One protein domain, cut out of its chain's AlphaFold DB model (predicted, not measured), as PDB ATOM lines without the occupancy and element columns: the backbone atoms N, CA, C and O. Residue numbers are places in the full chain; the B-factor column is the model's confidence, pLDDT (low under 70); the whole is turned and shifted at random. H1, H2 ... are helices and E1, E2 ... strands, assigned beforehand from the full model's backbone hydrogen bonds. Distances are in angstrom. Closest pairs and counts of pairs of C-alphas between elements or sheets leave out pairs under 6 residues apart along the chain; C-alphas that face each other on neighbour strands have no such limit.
ATOM      1  N   GLU A 237       9.330  37.247  25.093       97.31
ATOM      2  CA  GLU A 237      10.789  37.405  25.140       97.31
ATOM      3  C   GLU A 237      11.397  37.350  23.737       97.31
ATOM      4  O   GLU A 237      10.987  36.533  22.910       97.31
ATOM      5  N   MET A 238      12.401  38.187  23.469       97.75
ATOM      6  CA  MET A 238      12.981  38.331  22.130       97.75
ATOM      7  C   MET A 238      13.445  36.998  21.534       97.75
ATOM      8  O   MET A 238      13.259  36.788  20.339       97.75
ATOM      9  N   TRP A 239      13.975  36.078  22.350       97.00
ATOM     10  CA  TRP A 239      14.378  34.748  21.881       97.00
ATOM     11  C   TRP A 239      13.185  33.920  21.374       97.00
ATOM     12  O   TRP A 239      13.261  33.343  20.296       97.00
ATOM     13  N   LYS A 240      12.043  33.949  22.080       97.75
ATOM     14  CA  LYS A 240      10.795  33.289  21.653       97.75
ATOM     15  C   LYS A 240      10.217  33.911  20.383       97.75
ATOM     16  O   LYS A 240       9.588  33.210  19.595       97.75
ATOM     17  N   VAL A 241      10.413  35.217  20.184       98.25
ATOM     18  CA  VAL A 241      10.007  35.905  18.951       98.25
ATOM     19  C   VAL A 241      10.870  35.454  17.769       98.25
ATOM     20  O   VAL A 241      10.306  35.060  16.752       98.25
ATOM     21  N   VAL A 242      12.204  35.463  17.890       97.44
ATOM     22  CA  VAL A 242      13.096  35.068  16.777       97.44
ATOM     23  C   VAL A 242      13.071  33.566  16.482       97.44
ATOM     24  O   VAL A 242      13.256  33.167  15.338       97.44
ATOM     25  N   ASP A 243      12.757  32.721  17.468       97.25
ATOM     26  CA  ASP A 243      12.574  31.278  17.250       97.25
ATOM     27  C   ASP A 243      11.318  30.950  16.413       97.25
ATOM     28  O   ASP A 243      11.198  29.843  15.887       97.25
ATOM     29  N   LYS A 244      10.401  31.912  16.222       97.75
ATOM     30  CA  LYS A 244       9.282  31.811  15.260       97.75
ATOM     31  C   LYS A 244       9.665  32.251  13.843       97.75
ATOM     32  O   LYS A 244       8.868  32.060  12.925       97.75
ATOM     33  N   GLY A 245      10.846  32.841  13.661       97.31
ATOM     34  CA  GLY A 245      11.350  33.356  12.391       97.31
ATOM     35  C   GLY A 245      11.872  34.798  12.478       97.31
ATOM     36  O   GLY A 245      11.945  35.379  13.563       97.31
ATOM     37  N   PRO A 246      12.236  35.397  11.327       97.81
ATOM     38  CA  PRO A 246      12.738  36.766  11.255       97.81
ATOM     39  C   PRO A 246      11.806  37.798  11.898       97.81
ATOM     40  O   PRO A 246      10.581  37.688  11.819       97.81
ATOM     41  N   LEU A 247      12.392  38.847  12.479       98.44
ATOM     42  CA  LEU A 247      11.636  39.950  13.065       98.44
ATOM     43  C   LEU A 247      10.788  40.658  12.004       98.44
ATOM     44  O   LEU A 247      11.276  41.064  10.947       98.44
ATOM     45  N   SER A 248       9.513  40.872  12.323       98.44
ATOM     46  CA  SER A 248       8.615  41.664  11.481       98.44
ATOM     47  C   SER A 248       9.093  43.122  11.357       98.44
ATOM     48  O   SER A 248       9.774  43.630  12.257       98.44
ATOM     49  N   PRO A 249       8.680  43.866  10.311       98.31
ATOM     50  CA  PRO A 249       9.043  45.276  10.156       98.31
ATOM     51  C   PRO A 249       8.709  46.154  11.375       98.31
ATOM     52  O   PRO A 249       9.472  47.063  11.694       98.31
ATOM     53  N   ALA A 250       7.620  45.860  12.096       98.38
ATOM     54  CA  ALA A 250       7.250  46.568  13.324       98.38
ATOM     55  C   ALA A 250       8.217  46.277  14.489       98.38
ATOM     56  O   ALA A 250       8.637  47.194  15.194       98.38
ATOM     57  N   GLN A 251       8.620  45.014  14.661       98.56
ATOM     58  CA  GLN A 251       9.594  44.605  15.679       98.56
ATOM     59  C   GLN A 251      10.986  45.172  15.388       98.56
ATOM     60  O   GLN A 251      11.624  45.712  16.291       98.56
ATOM     61  N   THR A 252      11.440  45.109  14.136       98.50
ATOM     62  CA  THR A 252      12.711  45.710  13.708       98.50
ATOM     63  C   THR A 252      12.680  47.232  13.856       98.50
ATOM     64  O   THR A 252      13.632  47.810  14.375       98.50
ATOM     65  N   GLY A 253      11.567  47.881  13.491       98.50
ATOM     66  CA  GLY A 253      11.362  49.319  13.674       98.50
ATOM     67  C   GLY A 253      11.463  49.758  15.136       98.50
ATOM     68  O   GLY A 253      12.212  50.679  15.440       98.50
ATOM     69  N   SER A 254      10.805  49.049  16.058       98.50
ATOM     70  CA  SER A 254      10.906  49.362  17.488       98.50
ATOM     71  C   SER A 254      12.291  49.070  18.079       98.50
ATOM     72  O   SER A 254      12.729  49.801  18.967       98.50
ATOM     73  N   LEU A 255      12.986  48.020  17.625       98.50
ATOM     74  CA  LEU A 255      14.346  47.719  18.095       98.50
ATOM     75  C   LEU A 255      15.326  48.809  17.647       98.50
ATOM     76  O   LEU A 255      16.261  49.166  18.361       98.50
ATOM     77  N   LEU A 256      15.071  49.362  16.467       98.62
ATOM     78  CA  LEU A 256      15.795  50.483  15.908       98.62
ATOM     79  C   LEU A 256      15.488  51.809  16.628       98.62
ATOM     80  O   LEU A 256      16.402  52.607  16.817       98.62
ATOM     81  N   ASP A 257      14.251  52.030  17.084       98.56
ATOM     82  CA  ASP A 257      13.905  53.175  17.941       98.56
ATOM     83  C   ASP A 257      14.638  53.096  19.298       98.56
ATOM     84  O   ASP A 257      15.218  54.084  19.748       98.56
ATOM     85  N   LEU A 258      14.698  51.902  19.908       98.50
ATOM     86  CA  LEU A 258      15.480  51.640  21.126       98.50
ATOM     87  C   LEU A 258      16.982  51.897  20.910       98.50
ATOM     88  O   LEU A 258      17.629  52.541  21.737       98.50
ATOM     89  N   ALA A 259      17.536  51.420  19.791       98.56
ATOM     90  CA  ALA A 259      18.933  51.651  19.435       98.56
ATOM     91  C   ALA A 259      19.237  53.143  19.227       98.56
ATOM     92  O   ALA A 259      20.277  53.618  19.676       98.56
ATOM     93  N   ALA A 260      18.331  53.883  18.577       98.62
ATOM     94  CA  ALA A 260      18.477  55.316  18.347       98.62
ATOM     95  C   ALA A 260      18.487  56.114  19.660       98.62
ATOM     96  O   ALA A 260      19.344  56.980  19.826       98.62
ATOM     97  N   GLU A 261      17.596  55.802  20.605       98.44
ATOM     98  CA  GLU A 261      17.561  56.454  21.921       98.44
ATOM     99  C   GLU A 261      18.855  56.181  22.710       98.44
ATOM    100  O   GLU A 261      19.524  57.127  23.121       98.44
ATOM    101  N   LEU A 262      19.272  54.912  22.835       98.38
ATOM    102  CA  LEU A 262      20.505  54.517  23.539       98.38
ATOM    103  C   LEU A 262      21.763  55.177  22.947       98.38
ATOM    104  O   LEU A 262      22.595  55.706  23.685       98.38
ATOM    105  N   VAL A 263      21.879  55.197  21.615       98.50
ATOM    106  CA  VAL A 263      22.976  55.876  20.905       98.50
ATOM    107  C   VAL A 263      22.932  57.392  21.117       98.50
ATOM    108  O   VAL A 263      23.985  57.994  21.322       98.50
ATOM    109  N   SER A 264      21.747  58.010  21.116       98.25
ATOM    110  CA  SER A 264      21.591  59.462  21.304       98.25
ATOM    111  C   SER A 264      21.998  59.927  22.701       98.25
ATOM    112  O   SER A 264      22.606  60.985  22.833       98.25
ATOM    113  N   ILE A 265      21.699  59.136  23.737       97.50
ATOM    114  CA  ILE A 265      22.085  59.443  25.124       97.50
ATOM    115  C   ILE A 265      23.489  58.926  25.490       97.50
ATOM    116  O   ILE A 265      23.921  59.089  26.629       97.50
ATOM    117  N   GLY A 266      24.205  58.276  24.564       97.56
ATOM    118  CA  GLY A 266      25.547  57.731  24.807       97.56
ATOM    119  C   GLY A 266      25.587  56.621  25.864       97.56
ATOM    120  O   GLY A 266      26.525  56.568  26.658       97.56
ATOM    121  N   HIS A 267      24.561  55.768  25.918       97.69
ATOM    122  CA  HIS A 267      24.468  54.656  26.870       97.69
ATOM    123  C   HIS A 267      24.330  53.300  26.167       97.69
ATOM    124  O   HIS A 267      23.964  53.184  24.997       97.69
ATOM    125  N   THR A 268      24.589  52.241  26.924       96.94
ATOM    126  CA  THR A 268      24.141  50.880  26.623       96.94
ATOM    127  C   THR A 268      23.265  50.371  27.759       96.94
ATOM    128  O   THR A 268      23.081  51.069  28.748       96.94
ATOM    129  N   ALA A 269      22.740  49.164  27.602       95.69
ATOM    130  CA  ALA A 269      22.137  48.346  28.644       95.69
ATOM    131  C   ALA A 269      22.464  46.877  28.348       95.69
ATOM    132  O   ALA A 269      22.976  46.582  27.263       95.69
ATOM    133  N   ASP A 270      22.123  45.946  29.238       94.81
ATOM    134  CA  ASP A 270      22.076  44.534  28.863       94.81
ATOM    135  C   ASP A 270      20.859  44.249  27.962       94.81
ATOM    136  O   ASP A 270      19.741  44.005  28.426       94.81
ATOM    137  N   LEU A 271      21.100  44.247  26.650       96.69
ATOM    138  CA  LEU A 271      20.115  43.938  25.617       96.69
ATOM    139  C   LEU A 271      20.012  42.428  25.347       96.69
ATOM    140  O   LEU A 271      19.578  42.036  24.260       96.69
ATOM    141  N   ASN A 272      20.442  41.555  26.267       95.38
ATOM    142  CA  ASN A 272      20.210  40.108  26.208       95.38
ATOM    143  C   ASN A 272      18.749  39.768  25.886       95.38
ATOM    144  O   ASN A 272      17.813  40.448  26.301       95.38
ATOM    145  N   TRP A 273      18.536  38.690  25.130       95.56
ATOM    146  CA  TRP A 273      17.207  38.345  24.614       95.56
ATOM    147  C   TRP A 273      16.165  38.000  25.684       95.56
ATOM    148  O   TRP A 273      14.970  38.086  25.408       95.56
ATOM    149  N   GLY A 274      16.601  37.608  26.885       95.06
ATOM    150  CA  GLY A 274      15.722  37.446  28.044       95.06
ATOM    151  C   GLY A 274      15.251  38.780  28.641       95.06
ATOM    152  O   GLY A 274      14.189  38.825  29.248       95.06
ATOM    153  N   ASN A 275      15.984  39.875  28.416       96.62
ATOM    154  CA  ASN A 275      15.713  41.185  29.015       96.62
ATOM    155  C   ASN A 275      14.805  42.070  28.147       96.62
ATOM    156  O   ASN A 275      14.415  43.153  28.585       96.62
ATOM    157  N   LEU A 276      14.469  41.636  26.927       98.06
ATOM    158  CA  LEU A 276      13.625  42.366  25.979       98.06
ATOM    159  C   LEU A 276      12.309  41.616  25.747       98.06
ATOM    160  O   LEU A 276      12.305  40.530  25.166       98.06
ATOM    161  N   LEU A 277      11.191  42.220  26.158       98.25
ATOM    162  CA  LEU A 277       9.838  41.732  25.873       98.25
ATOM    163  C   LEU A 277       9.190  42.534  24.743       98.25
ATOM    164  O   LEU A 277       9.174  43.761  24.781       98.25
ATOM    165  N   TRP A 278       8.586  41.850  23.776       98.56
ATOM    166  CA  TRP A 278       7.677  42.445  22.800       98.56
ATOM    167  C   TRP A 278       6.280  42.587  23.415       98.56
ATOM    168  O   TRP A 278       5.588  41.585  23.599       98.56
ATOM    169  N   ASP A 279       5.840  43.815  23.714       97.62
ATOM    170  CA  ASP A 279       4.523  44.091  24.331       97.62
ATOM    171  C   ASP A 279       3.341  44.069  23.332       97.62
ATOM    172  O   ASP A 279       2.201  44.384  23.680       97.62
ATOM    173  N   GLY A 280       3.611  43.703  22.073       97.62
ATOM    174  CA  GLY A 280       2.676  43.789  20.949       97.62
ATOM    175  C   GLY A 280       2.798  45.080  20.129       97.62
ATOM    176  O   GLY A 280       2.235  45.148  19.038       97.62
ATOM    177  N   LYS A 281       3.529  46.089  20.621       97.94
ATOM    178  CA  LYS A 281       3.748  47.385  19.951       97.94
ATOM    179  C   LYS A 281       5.216  47.802  19.917       97.94
ATOM    180  O   LYS A 281       5.633  48.442  18.955       97.94
ATOM    181  N   ARG A 282       5.974  47.484  20.967       98.19
ATOM    182  CA  ARG A 282       7.378  47.861  21.140       98.19
ATOM    183  C   ARG A 282       8.154  46.846  21.976       98.19
ATOM    184  O   ARG A 282       7.575  46.055  22.722       98.19
ATOM    185  N   TRP A 283       9.476  46.905  21.872       98.44
ATOM    186  CA  TRP A 283      10.372  46.247  22.818       98.44
ATOM    187  C   TRP A 283      10.424  47.024  24.127       98.44
ATOM    188  O   TRP A 283      10.585  48.243  24.126       98.44
ATOM    189  N   VAL A 284      10.300  46.300  25.233       98.50
ATOM    190  CA  VAL A 284      10.346  46.822  26.595       98.50
ATOM    191  C   VAL A 284      11.454  46.102  27.353       98.50
ATOM    192  O   VAL A 284      11.472  44.872  27.408       98.50
ATOM    193  N   MET A 285      12.369  46.866  27.945       97.94
ATOM    194  CA  MET A 285      13.433  46.337  28.797       97.94
ATOM    195  C   MET A 285      12.887  45.957  30.178       97.94
ATOM    196  O   MET A 285      12.345  46.808  30.881       97.94
ATOM    197  N   ILE A 286      13.030  44.697  30.593       96.44
ATOM    198  CA  ILE A 286      12.598  44.236  31.929       96.44
ATOM    199  C   ILE A 286      13.725  44.185  32.964       96.44
ATOM    200  O   ILE A 286      13.463  44.171  34.173       96.44
ATOM    201  N   ASP A 287      14.969  44.224  32.496       93.06
ATOM    202  CA  ASP A 287      16.162  44.415  33.312       93.06
ATOM    203  C   ASP A 287      16.902  45.679  32.853       93.06
ATOM    204  O   ASP A 287      16.894  46.016  31.666       93.06
ATOM    205  N   SER A 288      17.494  46.396  33.804       90.50
ATOM    206  CA  SER A 288      18.310  47.597  33.582       90.50
ATOM    207  C   SER A 288      19.783  47.355  33.923       90.50
ATOM    208  O   SER A 288      20.589  48.285  33.849       90.50
ATOM    209  N   GLY A 289      20.154  46.115  34.272       86.81
ATOM    210  CA  GLY A 289      21.544  45.707  34.444       86.81
ATOM    211  C   GLY A 289      22.422  46.187  33.284       86.81
ATOM    212  O   GLY A 289      22.053  46.099  32.113       86.81
ATOM    213  N   GLY A 290      23.582  46.755  33.616       87.88
ATOM    214  CA  GLY A 290      24.504  47.311  32.625       87.88
ATOM    215  C   GLY A 290      24.039  48.601  31.938       87.88
ATOM    216  O   GLY A 290      24.655  48.968  30.936       87.88
ATOM    217  N   PHE A 291      22.999  49.296  32.429       95.19
ATOM    218  CA  PHE A 291      22.668  50.642  31.950       95.19
ATOM    219  C   PHE A 291      23.751  51.642  32.371       95.19
ATOM    220  O   PHE A 291      23.809  52.071  33.520       95.19
ATOM    221  N   GLN A 292      24.651  51.968  31.444       94.94
ATOM    222  CA  GLN A 292      25.840  52.774  31.723       94.94
ATOM    223  C   GLN A 292      26.317  53.528  30.477       94.94
ATOM    224  O   GLN A 292      26.048  53.118  29.342       94.94
ATOM    225  N   GLN A 293      27.061  54.612  30.696       96.06
ATOM    226  CA  GLN A 293      27.626  55.436  29.632       96.06
ATOM    227  C   GLN A 293      28.713  54.676  28.856       96.06
ATOM    228  O   GLN A 293      29.682  54.194  29.442       96.06
ATOM    229  N   VAL A 294      28.579  54.592  27.530       96.38
ATOM    230  CA  VAL A 294      29.561  53.969  26.622       96.38
ATOM    231  C   VAL A 294      29.494  54.592  25.224       96.38
ATOM    232  O   VAL A 294      28.566  55.321  24.886       96.38
ATOM    233  N   GLY A 295      30.460  54.260  24.362       96.75
ATOM    234  CA  GLY A 295      30.372  54.588  22.938       96.75
ATOM    235  C   GLY A 295      29.186  53.897  22.235       96.75
ATOM    236  O   GLY A 295      28.730  52.839  22.675       96.75
ATOM    237  N   PRO A 296      28.721  54.424  21.090       97.81
ATOM    238  CA  PRO A 296      27.492  53.973  20.423       97.81
ATOM    239  C   PRO A 296      27.525  52.516  19.935       97.81
ATOM    240  O   PRO A 296      26.484  51.902  19.713       97.81
ATOM    241  N   TRP A 297      28.713  51.917  19.824       98.00
ATOM    242  CA  TRP A 297      28.868  50.491  19.532       98.00
ATOM    243  C   TRP A 297      28.605  49.555  20.718       98.00
ATOM    244  O   TRP A 297      28.551  48.347  20.510       98.00
ATOM    245  N   GLY A 298      28.373  50.074  21.927       97.38
ATOM    246  CA  GLY A 298      27.873  49.293  23.062       97.38
ATOM    247  C   GLY A 298      26.505  48.653  22.781       97.38
ATOM    248  O   GLY A 298      26.418  47.425  22.729       97.38
ATOM    249  N   PRO A 299      25.433  49.437  22.542       97.94
ATOM    250  CA  PRO A 299      24.135  48.882  22.153       97.94
ATOM    251  C   PRO A 299      24.156  48.263  20.744       97.94
ATOM    252  O   PRO A 299      23.610  47.177  20.545       97.94
ATOM    253  N   LEU A 300      24.820  48.893  19.763       98.25
ATOM    254  CA  LEU A 300      24.822  48.385  18.382       98.25
ATOM    255  C   LEU A 300      25.593  47.070  18.226       98.25
ATOM    256  O   LEU A 300      25.150  46.206  17.476       98.25
ATOM    257  N   GLY A 301      26.701  46.880  18.947       97.19
ATOM    258  CA  GLY A 301      27.464  45.629  18.935       97.19
ATOM    259  C   GLY A 301      26.684  44.454  19.527       97.19
ATOM    260  O   GLY A 301      26.833  43.329  19.055       97.19
ATOM    261  N   GLN A 302      25.802  44.714  20.499       97.06
ATOM    262  CA  GLN A 302      24.874  43.703  21.008       97.06
ATOM    263  C   GLN A 302      23.782  43.369  19.990       97.06
ATOM    264  O   GLN A 302      23.515  42.194  19.780       97.06
ATOM    265  N   ILE A 303      23.159  44.370  19.352       97.56
ATOM    266  CA  ILE A 303      22.050  44.166  18.399       97.56
ATOM    267  C   ILE A 303      22.526  43.519  17.089       97.56
ATOM    268  O   ILE A 303      21.887  42.591  16.597       97.56
ATOM    269  N   LEU A 304      23.641  44.000  16.533       97.31
ATOM    270  CA  LEU A 304      24.156  43.639  15.207       97.31
ATOM    271  C   LEU A 304      25.248  42.556  15.248       97.31
ATOM    272  O   LEU A 304      25.964  42.371  14.259       97.31
ATOM    273  N   SER A 305      25.383  41.827  16.361       95.25
ATOM    274  CA  SER A 305      26.281  40.670  16.425       95.25
ATOM    275  C   SER A 305      25.892  39.618  15.377       95.25
ATOM    276  O   SER A 305      24.732  39.509  14.976       95.25
ATOM    277  N   GLU A 306      26.870  38.848  14.902       94.25
ATOM    278  CA  GLU A 306      26.677  37.882  13.812       94.25
ATOM    279  C   GLU A 306      25.568  36.863  14.115       94.25
ATOM    280  O   GLU A 306      24.635  36.725  13.323       94.25
ATOM    281  N   GLU A 307      25.604  36.242  15.301       94.06
ATOM    282  CA  GLU A 307      24.567  35.313  15.766       94.06
ATOM    283  C   GLU A 307      23.178  35.964  15.758       94.06
ATOM    284  O   GLU A 307      22.206  35.377  15.268       94.06
ATOM    285  N   ARG A 308      23.070  37.199  16.269       94.75
ATOM    286  CA  ARG A 308      21.782  37.886  16.332       94.75
ATOM    287  C   ARG A 308      21.256  38.230  14.960       94.75
ATOM    288  O   ARG A 308      20.079  37.978  14.726       94.75
ATOM    289  N   ARG A 309      22.076  38.762  14.050       95.12
ATOM    290  CA  ARG A 309      21.643  39.053  12.674       95.12
ATOM    291  C   ARG A 309      21.145  37.788  11.981       95.12
ATOM    292  O   ARG A 309      20.038  37.798  11.450       95.12
ATOM    293  N   ALA A 310      21.898  36.691  12.087       95.31
ATOM    294  CA  ALA A 310      21.538  35.404  11.497       95.31
ATOM    295  C   ALA A 310      20.195  34.854  12.012       95.31
ATOM    296  O   ALA A 310      19.394  34.369  11.216       95.31
ATOM    297  N   ARG A 311      19.917  34.949  13.323       96.31
ATOM    298  CA  ARG A 311      18.667  34.429  13.917       96.31
ATOM    299  C   ARG A 311      17.478  35.388  13.824       96.31
ATOM    300  O   ARG A 311      16.352  34.940  13.667       96.31
ATOM    301  N   SER A 312      17.707  36.698  13.905       96.81
ATOM    302  CA  SER A 312      16.643  37.719  13.852       96.81
ATOM    303  C   SER A 312      16.280  38.180  12.438       96.81
ATOM    304  O   SER A 312      15.254  38.834  12.264       96.81
ATOM    305  N   GLY A 313      17.106  37.872  11.431       97.50
ATOM    306  CA  GLY A 313      16.925  38.342  10.056       97.50
ATOM    307  C   GLY A 313      17.195  39.840   9.858       97.50
ATOM    308  O   GLY A 313      16.713  40.420   8.886       97.50
ATOM    309  N   ILE A 314      17.933  40.488  10.768       97.62
ATOM    310  CA  ILE A 314      18.305  41.904  10.640       97.62
ATOM    311  C   ILE A 314      19.410  42.070   9.584       97.62
ATOM    312  O   ILE A 314      20.562  41.694   9.811       97.62
ATOM    313  N   ASP A 315      19.068  42.716   8.468       96.88
ATOM    314  CA  ASP A 315      20.034  43.271   7.512       96.88
ATOM    315  C   ASP A 315      20.752  44.480   8.136       96.88
ATOM    316  O   ASP A 315      20.118  45.466   8.526       96.88
ATOM    317  N   ALA A 316      22.077  44.400   8.279       96.75
ATOM    318  CA  ALA A 316      22.841  45.400   9.023       96.75
ATOM    319  C   ALA A 316      22.957  46.734   8.281       96.75
ATOM    320  O   ALA A 316      22.699  47.779   8.885       96.75
ATOM    321  N   GLY A 317      23.281  46.717   6.986       96.12
ATOM    322  CA  GLY A 317      23.297  47.922   6.160       96.12
ATOM    323  C   GLY A 317      21.956  48.671   6.178       96.12
ATOM    324  O   GLY A 317      21.932  49.891   6.343       96.12
ATOM    325  N   ALA A 318      20.821  47.975   6.054       96.81
ATOM    326  CA  ALA A 318      19.491  48.579   6.116       96.81
ATOM    327  C   ALA A 318      19.159  49.105   7.518       96.81
ATOM    328  O   ALA A 318      18.650  50.222   7.636       96.81
ATOM    329  N   PHE A 319      19.500  48.357   8.575       98.19
ATOM    330  CA  PHE A 319      19.327  48.804   9.958       98.19
ATOM    331  C   PHE A 319      20.124  50.087  10.232       98.19
ATOM    332  O   PHE A 319      19.568  51.057  10.746       98.19
ATOM    333  N   LEU A 320      21.396  50.150   9.822       98.25
ATOM    334  CA  LEU A 320      22.225  51.343   9.994       98.25
ATOM    335  C   LEU A 320      21.792  52.521   9.105       98.25
ATOM    336  O   LEU A 320      21.819  53.659   9.574       98.25
ATOM    337  N   ARG A 321      21.325  52.290   7.869       97.69
ATOM    338  CA  ARG A 321      20.707  53.347   7.039       97.69
ATOM    339  C   ARG A 321      19.472  53.939   7.727       97.69
ATOM    340  O   ARG A 321      19.321  55.158   7.793       97.69
ATOM    341  N   ALA A 322      18.614  53.089   8.285       98.31
ATOM    342  CA  ALA A 322      17.417  53.519   8.999       98.31
ATOM    343  C   ALA A 322      17.725  54.139  10.384       98.31
ATOM    344  O   ALA A 322      16.947  54.970  10.863       98.31
ATOM    345  N   LEU A 323      18.868  53.800  10.997       98.56
ATOM    346  CA  LEU A 323      19.408  54.452  12.197       98.56
ATOM    347  C   LEU A 323      19.903  55.865  11.880       98.56
ATOM    348  O   LEU A 323      19.510  56.811  12.556       98.56
ATOM    349  N   ARG A 324      20.695  56.024  10.810       98.06
ATOM    350  CA  ARG A 324      21.153  57.328  10.300       98.06
ATOM    351  C   ARG A 324      19.981  58.276  10.047       98.06
ATOM    352  O   ARG A 324      20.048  59.444  10.411       98.06
ATOM    353  N   ALA A 325      18.889  57.766   9.475       97.94
ATOM    354  CA  ALA A 325      17.677  58.547   9.235       97.94
ATOM    355  C   ALA A 325      16.991  59.033  10.531       97.94
ATOM    356  O   ALA A 325      16.446  60.132  10.547       97.94
ATOM    357  N   ARG A 326      17.037  58.249  11.620       98.06
ATOM    358  CA  ARG A 326      16.467  58.611  12.934       98.06
ATOM    359  C   ARG A 326      17.343  59.569  13.730       98.06
ATOM    360  O   ARG A 326      16.832  60.512  14.321       98.06
ATOM    361  N   LEU A 327      18.651  59.316  13.748       98.12
ATOM    362  CA  LEU A 327      19.630  60.147  14.454       98.12
ATOM    363  C   LEU A 327      19.895  61.478  13.736       98.12
ATOM    364  O   LEU A 327      20.471  62.379  14.336       98.12
ATOM    365  N   GLY A 328      19.524  61.591  12.459       97.69
ATOM    366  CA  GLY A 328      19.951  62.660  11.563       97.69
ATOM    367  C   GLY A 328      21.325  62.349  10.949       97.69
ATOM    368  O   GLY A 328      22.242  61.954  11.674       97.69
ATOM    369  N   PRO A 329      21.510  62.529   9.627       96.62
ATOM    370  CA  PRO A 329      22.715  62.090   8.920       96.62
ATOM    371  C   PRO A 329      23.998  62.839   9.300       96.62
ATOM    372  O   PRO A 329      25.074  62.313   9.023       96.62
ATOM    373  N   ASP A 330      23.876  64.010   9.929       96.81
ATOM    374  CA  ASP A 330      24.985  64.901  10.302       96.81
ATOM    375  C   ASP A 330      25.105  65.094  11.828       96.81
ATOM    376  O   ASP A 330      25.902  65.905  12.308       96.81
ATOM    377  N   SER A 331      24.309  64.366  12.623       98.12
ATOM    378  CA  SER A 331      24.306  64.528  14.079       98.12
ATOM    379  C   SER A 331      25.602  64.045  14.725       98.12
ATOM    380  O   SER A 331      26.350  63.228  14.185       98.12
ATOM    381  N   GLU A 332      25.891  64.549  15.924       98.06
ATOM    382  CA  GLU A 332      27.014  64.061  16.727       98.06
ATOM    383  C   GLU A 332      26.875  62.570  17.065       98.06
ATOM    384  O   GLU A 332      27.843  61.827  16.930       98.06
ATOM    385  N   ALA A 333      25.657  62.116  17.378       98.00
ATOM    386  CA  ALA A 333      25.358  60.709  17.625       98.00
ATOM    387  C   ALA A 333      25.695  59.824  16.409       98.00
ATOM    388  O   ALA A 333      26.387  58.816  16.556       98.00
ATOM    389  N   TRP A 334      25.285  60.218  15.193       98.19
ATOM    390  CA  TRP A 334      25.635  59.471  13.979       98.19
ATOM    391  C   TRP A 334      27.138  59.521  13.664       98.19
ATOM    392  O   TRP A 334      27.737  58.485  13.370       98.19
ATOM    393  N   ARG A 335      27.783  60.689  13.797       98.06
ATOM    394  CA  ARG A 335      29.246  60.803  13.643       98.06
ATOM    395  C   ARG A 335      29.985  59.891  14.625       98.06
ATOM    396  O   ARG A 335      30.947  59.240  14.231       98.06
ATOM    397  N   GLY A 336      29.494  59.767  15.860       98.00
ATOM    398  CA  GLY A 336      29.993  58.816  16.853       98.00
ATOM    399  C   GLY A 336      29.846  57.349  16.429       98.00
ATOM    400  O   GLY A 336      30.743  56.551  16.695       98.00
ATOM    401  N   VAL A 337      28.759  56.970  15.740       98.00
ATOM    402  CA  VAL A 337      28.616  55.619  15.154       98.00
ATOM    403  C   VAL A 337      29.701  55.382  14.099       98.00
ATOM    404  O   VAL A 337      30.342  54.333  14.107       98.00
ATOM    405  N   GLN A 338      29.955  56.358  13.225       97.19
ATOM    406  CA  GLN A 338      30.967  56.240  12.170       97.19
ATOM    407  C   GLN A 338      32.398  56.155  12.729       97.19
ATOM    408  O   GLN A 338      33.172  55.299  12.305       97.19
ATOM    409  N   THR A 339      32.761  57.012  13.690       97.06
ATOM    410  CA  THR A 339      34.128  57.072  14.245       97.06
ATOM    411  C   THR A 339      34.391  56.040  15.342       97.06
ATOM    412  O   THR A 339      35.534  55.631  15.534       97.06
ATOM    413  N   GLY A 340      33.353  55.576  16.042       96.75
ATOM    414  CA  GLY A 340      33.462  54.635  17.159       96.75
ATOM    415  C   GLY A 340      33.664  53.166  16.769       96.75
ATOM    416  O   GLY A 340      33.798  52.325  17.658       96.75
ATOM    417  N   ALA A 341      33.667  52.832  15.474       96.56
ATOM    418  CA  ALA A 341      33.831  51.462  14.991       96.56
ATOM    419  C   ALA A 341      35.288  50.991  15.129       96.56
ATOM    420  O   ALA A 341      36.082  51.057  14.190       96.56
ATOM    421  N   ALA A 342      35.655  50.508  16.315       94.88
ATOM    422  CA  ALA A 342      37.005  50.032  16.605       94.88
ATOM    423  C   ALA A 342      37.299  48.663  15.960       94.88
ATOM    424  O   ALA A 342      38.384  48.451  15.406       94.88
ATOM    425  N   TRP A 343      36.329  47.744  16.002       94.50
ATOM    426  CA  TRP A 343      36.536  46.328  15.682       94.50
ATOM    427  C   TRP A 343      36.333  46.015  14.187       94.50
ATOM    428  O   TRP A 343      35.496  46.651  13.542       94.50
ATOM    429  N   PRO A 344      37.029  45.008  13.614       95.19
ATOM    430  CA  PRO A 344      36.918  44.676  12.188       95.19
ATOM    431  C   PRO A 344      35.482  44.412  11.712       95.19
ATOM    432  O   PRO A 344      35.091  44.923  10.667       95.19
ATOM    433  N   TYR A 345      34.673  43.695  12.501       93.38
ATOM    434  CA  TYR A 345      33.278  43.404  12.147       93.38
ATOM    435  C   TYR A 345      32.401  44.670  12.102       93.38
ATOM    436  O   TYR A 345      31.525  44.777  11.252       93.38
ATOM    437  N   GLN A 346      32.665  45.658  12.963       95.31
ATOM    438  CA  GLN A 346      31.933  46.933  12.999       95.31
ATOM    439  C   GLN A 346      32.252  47.774  11.762       95.31
ATOM    440  O   GLN A 346      31.359  48.347  11.144       95.31
ATOM    441  N   LYS A 347      33.531  47.795  11.363       95.94
ATOM    442  CA  LYS A 347      33.997  48.451  10.134       95.94
ATOM    443  C   LYS A 347      33.419  47.782   8.885       95.94
ATOM    444  O   LYS A 347      33.008  48.485   7.970       95.94
ATOM    445  N   ALA A 348      33.335  46.449   8.868       94.44
ATOM    446  CA  ALA A 348      32.685  45.705   7.790       94.44
ATOM    447  C   ALA A 348      31.186  46.045   7.688       94.44
ATOM    448  O   ALA A 348      30.718  46.391   6.610       94.44
ATOM    449  N   ILE A 349      30.468  46.054   8.816       93.56
ATOM    450  CA  ILE A 349      29.055  46.452   8.889       93.56
ATOM    451  C   ILE A 349      28.843  47.910   8.431       93.56
ATOM    452  O   ILE A 349      27.886  48.193   7.716       93.56
ATOM    453  N   LEU A 350      29.737  48.845   8.779       95.19
ATOM    454  CA  LEU A 350      29.681  50.214   8.245       95.19
ATOM    455  C   LEU A 350      29.906  50.268   6.732       95.19
ATOM    456  O   LEU A 350      29.272  51.080   6.066       95.19
ATOM    457  N   ALA A 351      30.766  49.415   6.172       93.31
ATOM    458  CA  ALA A 351      30.987  49.361   4.727       93.31
ATOM    459  C   ALA A 351      29.737  48.886   3.951       93.31
ATOM    460  O   ALA A 351      29.554  49.288   2.804       93.31
ATOM    461  N   GLU A 352      28.828  48.122   4.580       91.88
ATOM    462  CA  GLU A 352      27.518  47.746   4.008       91.88
ATOM    463  C   GLU A 352      26.582  48.954   3.758       91.88
ATOM    464  O   GLU A 352      25.557  48.824   3.076       91.88
ATOM    465  N   LEU A 353      26.897  50.140   4.302       90.00
ATOM    466  CA  LEU A 353      26.140  51.368   4.042       90.00
ATOM    467  C   LEU A 353      26.275  51.856   2.596       90.00
ATOM    468  O   LEU A 353      25.307  52.420   2.081       90.00
TER     469      LEU A 353
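What this domain is: This is residues 237 to 353 of the 355 residues of an uncharacterized protein of Elusimicrobia bacterium GWA2_69_24 (UniProt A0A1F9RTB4). A rounded body of short helices is built round one long helix, H2, which lies to one side of it; H3 packs on residues 259 to 263 of H2, running nearly antiparallel to it, and H5 crosses H2 at a steep tilt. The small strand hairpin E1 and E2 and H1 sit toward one end of the body, H6 and H7 toward the other, and two long links, residues 265 to 275 and 286 to 296, run between the hairpin and the far ends of H2 and H3. The printed part has 117 residues, with seven named helices and two named strands in the order H1 H2 E1 E2 H3 H4 H5 H6 H7; the two strands are antiparallel and the class is mostly helix. The whole is compact, with a radius of gyration of the C-alphas of 13.3 A and spans of 34 by 27 by 24 A.

Where its parts are: The sheet is E1, residues 276 to 278, and E2, residues 283 to 285, each 6.7 A long. H2, residues 249 to 264, is 22.0 A long, from C-alpha 249 at (9.043, 45.276, 10.156) to C-alpha 264 at (21.591, 59.462, 21.304). H5, residues 316 to 327, measures 16.0 A. The shorter helices are H1, residues 238 to 242, H3, residues 297 to 303, H4, residues 306 to 312, H6, residues 332 to 339, and H7, residues 344 to 351, which ends with C-alpha 351 at (30.987, 49.361, 4.727).

How they stand to each other: E1 and E2 form a hairpin, with N 277 and O 284 2.9 A apart and N 284 and O 277 2.8 A apart, within hydrogen-bond range. The closest C-alphas of H2 and E2 are those of Ser 254 and Trp 283, 6.2 A; of H1 and E1, those of Met 238 and Leu 276, 5.6 A. H2 touches H3 with residues 259 to 263 alone, Ala 259 and Pro 299 having the closest C-alphas at 6.5 A, at a shallow tilt of 15 degrees, opposite ways. H5, the hub, touches H2 at a steep tilt of 57 degrees, the same way, the C-alphas of Ala 260 and Leu 323 being closest at 6.3 A. With residues 316 to 320 alone H5 touches H7, closest at the C-alphas of Ala 316 and Ile 349, 6.3 A; their tilt of 69 degrees is steep, only just short of about perpendicular. H5 and H6 only just touch, and only at the corner by their link, with 3 pairs of C-alphas within 8 A, the closest those of Leu 327 and Trp 334, 6.1 A. H4 is close to H1 but not clearly touching, the closest C-alphas being those of Val 242 and Ser 312, 5.3 A. Every O i to N i+4 pair is within hydrogen-bond range in H1, H2, H4, H5, H6 and H7, and 2 of 3 are in H3.

The domain as a whole: The two C-alphas farthest apart, those of Lys 244 and Asp 330, are 37.0 A apart. The links from H2 to E1 and from E2 to H3 are long, and residues 267 to 268 of the one pair antiparallel with residues 292 to 293 of the other. The printed part has no cut, and no printed residue is under 70 in pLDDT.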